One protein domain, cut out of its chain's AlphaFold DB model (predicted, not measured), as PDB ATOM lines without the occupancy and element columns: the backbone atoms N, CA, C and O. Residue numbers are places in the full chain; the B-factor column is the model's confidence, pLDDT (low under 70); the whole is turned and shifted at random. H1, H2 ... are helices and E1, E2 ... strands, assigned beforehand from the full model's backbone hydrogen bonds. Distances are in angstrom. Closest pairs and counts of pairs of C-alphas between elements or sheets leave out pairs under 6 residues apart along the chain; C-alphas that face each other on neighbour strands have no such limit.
ATOM      1  N   ASN A   4     214.668 148.719 212.904       53.94
ATOM      2  CA  ASN A   4     213.756 147.979 213.782       53.94
ATOM      3  C   ASN A   4     212.807 148.896 214.569       53.94
ATOM      4  O   ASN A   4     211.623 148.591 214.717       53.94
ATOM      5  N   THR A   5     213.282 150.059 215.024       54.78
ATOM      6  CA  THR A   5     212.427 151.057 215.683       54.78
ATOM      7  C   THR A   5     211.374 151.600 214.718       54.78
ATOM      8  O   THR A   5     210.221 151.786 215.109       54.78
ATOM      9  N   CYS A   6     211.739 151.820 213.451       55.78
ATOM     10  CA  CYS A   6     210.795 152.256 212.421       55.78
ATOM     11  C   CYS A   6     209.708 151.204 212.154       55.78
ATOM     12  O   CYS A   6     208.554 151.572 211.956       55.78
ATOM     13  N   GLN A   7     210.045 149.910 212.205       59.69
ATOM     14  CA  GLN A   7     209.064 148.832 212.061       59.69
ATOM     15  C   GLN A   7     208.093 148.757 213.243       59.69
ATOM     16  O   GLN A   7     206.892 148.714 213.012       59.69
ATOM     17  N   ILE A   8     208.567 148.817 214.494       67.00
ATOM     18  CA  ILE A   8     207.678 148.785 215.674       67.00
ATOM     19  C   ILE A   8     206.730 149.990 215.675       67.00
ATOM     20  O   ILE A   8     205.534 149.840 215.913       67.00
ATOM     21  N   ILE A   9     207.250 151.184 215.375       69.69
ATOM     22  CA  ILE A   9     206.421 152.389 215.244       69.69
ATOM     23  C   ILE A   9     205.428 152.228 214.086       69.69
ATOM     24  O   ILE A   9     204.270 152.613 214.228       69.69
ATOM     25  N   GLY A  10     205.848 151.616 212.976       66.88
ATOM     26  CA  GLY A  10     204.980 151.278 211.850       66.88
ATOM     27  C   GLY A  10     203.848 150.321 212.228       66.88
ATOM     28  O   GLY A  10     202.710 150.560 211.841       66.88
ATOM     29  N   GLU A  11     204.117 149.283 213.020       71.06
ATOM     30  CA  GLU A  11     203.089 148.347 213.499       71.06
ATOM     31  C   GLU A  11     202.105 149.010 214.471       71.06
ATOM     32  O   GLU A  11     200.895 148.835 214.338       71.06
ATOM     33  N   VAL A  12     202.593 149.846 215.395       76.56
ATOM     34  CA  VAL A  12     201.724 150.651 216.273       76.56
ATOM     35  C   VAL A  12     200.835 151.584 215.443       76.56
ATOM     36  O   VAL A  12     199.636 151.688 215.697       76.56
ATOM     37  N   ALA A  13     201.396 152.212 214.406       73.31
ATOM     38  CA  ALA A  13     200.668 153.115 213.517       73.31
ATOM     39  C   ALA A  13     199.605 152.412 212.653       73.31
ATOM     40  O   ALA A  13     198.665 153.069 212.211       73.31
ATOM     41  N   LYS A  14     199.706 151.094 212.432       77.56
ATOM     42  CA  LYS A  14     198.693 150.306 211.702       77.56
ATOM     43  C   LYS A  14     197.429 150.023 212.520       77.56
ATOM     44  O   LYS A  14     196.443 149.567 211.954       77.56
ATOM     45  N   SER A  15     197.445 150.248 213.835       75.81
ATOM     46  CA  SER A  15     196.292 150.029 214.725       75.81
ATOM     47  C   SER A  15     196.030 151.249 215.622       75.81
ATOM     48  O   SER A  15     196.039 151.120 216.850       75.81
ATOM     49  N   PRO A  16     195.793 152.440 215.040       70.81
ATOM     50  CA  PRO A  16     195.700 153.692 215.795       70.81
ATOM     51  C   PRO A  16     194.561 153.678 216.824       70.81
ATOM     52  O   PRO A  16     194.682 154.294 217.876       70.81
ATOM     53  N   ASP A  17     193.502 152.905 216.577       80.00
ATOM     54  CA  ASP A  17     192.341 152.824 217.471       80.00
ATOM     55  C   ASP A  17     192.603 151.991 218.733       80.00
ATOM     56  O   ASP A  17     191.833 152.035 219.691       80.00
ATOM     57  N   ARG A  18     193.691 151.210 218.749       84.75
ATOM     58  CA  ARG A  18     194.075 150.378 219.897       84.75
ATOM     59  C   ARG A  18     195.244 150.947 220.677       84.75
ATOM     60  O   ARG A  18     195.429 150.564 221.824       84.75
ATOM     61  N   PHE A  19     196.034 151.844 220.095       88.31
ATOM     62  CA  PHE A  19     197.196 152.430 220.755       88.31
ATOM     63  C   PHE A  19     196.983 153.915 221.022       88.31
ATOM     64  O   PHE A  19     196.717 154.688 220.111       88.31
ATOM     65  N   TYR A  20     197.163 154.341 222.269       88.44
ATOM     66  CA  TYR A  20     196.944 155.729 222.662       88.44
ATOM     67  C   TYR A  20     197.983 156.210 223.675       88.44
ATOM     68  O   TYR A  20     198.580 155.432 224.423       88.44
ATOM     69  N   LEU A  21     198.224 157.521 223.678       89.38
ATOM     70  CA  LEU A  21     199.218 158.169 224.528       89.38
ATOM     71  C   LEU A  21     198.549 158.874 225.710       89.38
ATOM     72  O   LEU A  21     197.561 159.584 225.545       89.38
ATOM     73  N   VAL A  22     199.132 158.723 226.897       90.38
ATOM     74  CA  VAL A  22     198.698 159.383 228.138       90.38
ATOM     75  C   VAL A  22     199.877 160.140 228.739       90.38
ATOM     76  O   VAL A  22     201.001 159.644 228.701       90.38
ATOM     77  N   ASP A  23     199.650 161.319 229.311       89.94
ATOM     78  CA  ASP A  23     200.726 162.084 229.949       89.94
ATOM     79  C   ASP A  23     201.361 161.332 231.126       89.94
ATOM     80  O   ASP A  23     200.709 160.591 231.874       89.94
ATOM     81  N   ALA A  24     202.673 161.502 231.276       87.44
ATOM     82  CA  ALA A  24     203.398 160.941 232.398       87.44
ATOM     83  C   ALA A  24     202.941 161.578 233.718       87.44
ATOM     84  O   ALA A  24     202.768 162.787 233.827       87.44
ATOM     85  N   LYS A  25     202.808 160.755 234.764       84.94
ATOM     86  CA  LYS A  25     202.447 161.227 236.115       84.94
ATOM     87  C   LYS A  25     203.599 161.922 236.848       84.94
ATOM     88  O   LYS A  25     203.393 162.475 237.922       84.94
ATOM     89  N   SER A  26     204.816 161.823 236.320       78.31
ATOM     90  CA  SER A  26     206.008 162.403 236.931       78.31
ATOM     91  C   SER A  26     205.981 163.931 236.783       78.31
ATOM     92  O   SER A  26     205.852 164.408 235.654       78.31
ATOM     93  N   PRO A  27     206.127 164.708 237.872       81.31
ATOM     94  CA  PRO A  27     206.174 166.166 237.786       81.31
ATOM     95  C   PRO A  27     207.266 166.639 236.818       81.31
ATOM     96  O   PRO A  27     208.404 166.181 236.900       81.31
ATOM     97  N   GLY A  28     206.915 167.531 235.888       83.50
ATOM     98  CA  GLY A  28     207.846 168.084 234.895       83.50
ATOM     99  C   GLY A  28     208.221 167.143 233.742       83.50
ATOM    100  O   GLY A  28     209.054 167.504 232.912       83.50
ATOM    101  N   ALA A  29     207.632 165.948 233.656       84.50
ATOM    102  CA  ALA A  29     207.891 165.043 232.543       84.50
ATOM    103  C   ALA A  29     207.273 165.558 231.233       84.50
ATOM    104  O   ALA A  29     206.077 165.814 231.155       84.50
ATOM    105  N   THR A  30     208.092 165.639 230.184       88.62
ATOM    106  CA  THR A  30     207.677 166.033 228.824       88.62
ATOM    107  C   THR A  30     207.324 164.842 227.929       88.62
ATOM    108  O   THR A  30     206.959 165.012 226.768       88.62
ATOM    109  N   TRP A  31     207.450 163.620 228.449       84.38
ATOM    110  CA  TRP A  31     207.217 162.384 227.711       84.38
ATOM    111  C   TRP A  31     205.808 161.825 227.960       84.38
ATOM    112  O   TRP A  31     205.180 162.087 228.987       84.38
ATOM    113  N   LYS A  32     205.319 161.016 227.012       87.19
ATOM    114  CA  LYS A  32     204.015 160.344 227.081       87.19
ATOM    115  C   LYS A  32     204.176 158.834 227.253       87.19
ATOM    116  O   LYS A  32     205.141 158.234 226.785       87.19
ATOM    117  N   VAL A  33     203.214 158.220 227.931       88.75
ATOM    118  CA  VAL A  33     203.099 156.778 228.141       88.75
ATOM    119  C   VAL A  33     202.233 156.180 227.034       88.75
ATOM    120  O   VAL A  33     201.087 156.592 226.878       88.75
ATOM    121  N   LEU A  34     202.746 155.178 226.322       90.25
ATOM    122  CA  LEU A  34     201.967 154.403 225.359       90.25
ATOM    123  C   LEU A  34     201.137 153.326 226.066       90.25
ATOM    124  O   LEU A  34     201.641 152.587 226.915       90.25
ATOM    125  N   TRP A  35     199.864 153.232 225.699       90.44
ATOM    126  CA  TRP A  35     198.924 152.218 226.160       90.44
ATOM    127  C   TRP A  35     198.304 151.498 224.965       90.44
ATOM    128  O   TRP A  35     198.035 152.118 223.941       90.44
ATOM    129  N   TYR A  36     198.079 150.198 225.120       89.06
ATOM    130  CA  TYR A  36     197.279 149.361 224.234       89.06
ATOM    131  C   TYR A  36     195.929 149.089 224.897       89.06
ATOM    132  O   TYR A  36     195.903 148.711 226.068       89.06
ATOM    133  N   HIS A  37     194.833 149.272 224.170       87.38
ATOM    134  CA  HIS A  37     193.483 148.920 224.578       87.38
ATOM    135  C   HIS A  37     193.059 147.623 223.893       87.38
ATOM    136  O   HIS A  37     193.062 147.532 222.662       87.38
ATOM    137  N   ASP A  38     192.666 146.638 224.694       80.88
ATOM    138  CA  ASP A  38     192.052 145.423 224.180       80.88
ATOM    139  C   ASP A  38     190.532 145.526 224.312       80.88
ATOM    140  O   ASP A  38     189.977 145.327 225.393       80.88
ATOM    141  N   GLY A  39     189.855 145.829 223.201       73.50
ATOM    142  CA  GLY A  39     188.396 145.982 223.169       73.50
ATOM    143  C   GLY A  39     187.610 144.711 223.526       73.50
ATOM    144  O   GLY A  39     186.394 144.782 223.686       73.50
ATOM    145  N   GLY A  40     188.273 143.553 223.652       75.00
ATOM    146  CA  GLY A  40     187.662 142.294 224.080       75.00
ATOM    147  C   GLY A  40     187.771 142.005 225.583       75.00
ATOM    148  O   GLY A  40     187.086 141.105 226.071       75.00
ATOM    149  N   LEU A  41     188.603 142.739 226.332       76.31
ATOM    150  CA  LEU A  41     188.892 142.460 227.744       76.31
ATOM    151  C   LEU A  41     188.306 143.538 228.663       76.31
ATOM    152  O   LEU A  41     188.393 144.729 228.388       76.31
ATOM    153  N   LYS A  42     187.734 143.126 229.802       74.69
ATOM    154  CA  LYS A  42     187.194 144.044 230.822       74.69
ATOM    155  C   LYS A  42     188.099 144.118 232.051       74.69
ATOM    156  O   LYS A  42     188.717 143.130 232.449       74.69
ATOM    157  N   GLY A  43     188.128 145.276 232.708       69.31
ATOM    158  CA  GLY A  43     188.827 145.468 233.982       69.31
ATOM    159  C   GLY A  43     190.312 145.796 233.812       69.31
ATOM    160  O   GLY A  43     190.701 146.505 232.895       69.31
ATOM    161  N   LYS A  44     191.187 145.310 234.704       64.38
ATOM    162  CA  LYS A  44     192.621 145.691 234.694       64.38
ATOM    163  C   LYS A  44     193.373 145.307 233.409       64.38
ATOM    164  O   LYS A  44     194.430 145.877 233.163       64.38
ATOM    165  N   LEU A  45     192.845 144.366 232.626       68.06
ATOM    166  CA  LEU A  45     193.429 143.892 231.366       68.06
ATOM    167  C   LEU A  45     192.880 144.621 230.131       68.06
ATOM    168  O   LEU A  45     193.390 144.423 229.036       68.06
ATOM    169  N   GLU A  46     191.885 145.491 230.314       82.50
ATOM    170  CA  GLU A  46     191.314 146.334 229.255       82.50
ATOM    171  C   GLU A  46     192.363 147.268 228.640       82.50
ATOM    172  O   GLU A  46     192.267 147.668 227.480       82.50
ATOM    173  N   LYS A  47     193.386 147.628 229.423       83.31
ATOM    174  CA  LYS A  47     194.501 148.444 228.959       83.31
ATOM    175  C   LYS A  47     195.835 147.934 229.474       83.31
ATOM    176  O   LYS A  47     196.019 147.711 230.670       83.31
ATOM    177  N   THR A  48     196.800 147.842 228.572       87.06
ATOM    178  CA  THR A  48     198.161 147.397 228.853       87.06
ATOM    179  C   THR A  48     199.133 148.516 228.535       87.06
ATOM    180  O   THR A  48     199.147 149.051 227.430       87.06
ATOM    181  N   LYS A  49     199.967 148.893 229.504       87.75
ATOM    182  CA  LYS A  49     201.046 149.849 229.255       87.75
ATOM    183  C   LYS A  49     202.090 149.196 228.351       87.75
ATOM    184  O   LYS A  49     202.603 148.129 228.678       87.75
ATOM    185  N   VAL A  50     202.456 149.877 227.273       86.12
ATOM    186  CA  VAL A  50     203.462 149.422 226.312       86.12
ATOM    187  C   VAL A  50     204.727 150.247 226.505       86.12
ATOM    188  O   VAL A  50     204.693 151.475 226.477       86.12
TER     189      VAL A  50
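Overview. This is residues 4 to 50 of the 170 residues of an uncharacterized protein of Armillaria solidipes (UniProt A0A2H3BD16). A small, strongly twisted sheet of three strands, E1, E2 and E3, has a helix, H1, as an arm that sticks out with residues 4 to 11. The sheet is a meander, each strand the antiparallel neighbour of the one before, in the order E1, E2, E3. The printed part has 47 residues, with H1, E1, E2 and E3 following along it, and its class is mixed, helices and strands. It is loose, with a radius of gyration of the C-alphas of 12.3 A, and flat, spanning 34 by 31 by 15 A.

Arrangement. The inner strand E2, residues 32 to 37, forms a hairpin with the edge strand E1, residues 19 to 23, at 143 degrees between their directions; N 33 and O 22 are within hydrogen-bond range at 2.7 A. E2 also forms a hairpin with the other edge strand E3, residues 47 to 50, at 134 degrees; N 36 and O 48 are 2.8 A apart. The sheet is only just strongly twisted, its C-alphas up to 4.0 A off the best plane. H1, residues 4 to 13, is only just on the sheet, with 5 pairs of C-alphas within 10 A, and only grazes it with residues 12 to 13. The closest C-alphas of H1 and E1 are those of Val 12 and Phe 19, 6.6 A apart. In H1 every O i to N i+4 pair is within hydrogen-bond range.

Along the chain. E2 is 15.7 A long from first to last C-alpha, E1 13.8 A and E3 9.4 A. H1 is 14.1 A long and begins at C-alpha 4 (213.756, 147.979, 213.782). E3 ends at C-alpha 50 (203.462, 149.422, 226.312).

Size, cuts and confidence. The C-alphas farthest apart, those of Gly 28 and Gly 40, are 34.5 A apart. The printed part has no cut and no long link. The mean pLDDT of the printed part is 78.7, with residues 4 to 10 and 43 to 45 under 70.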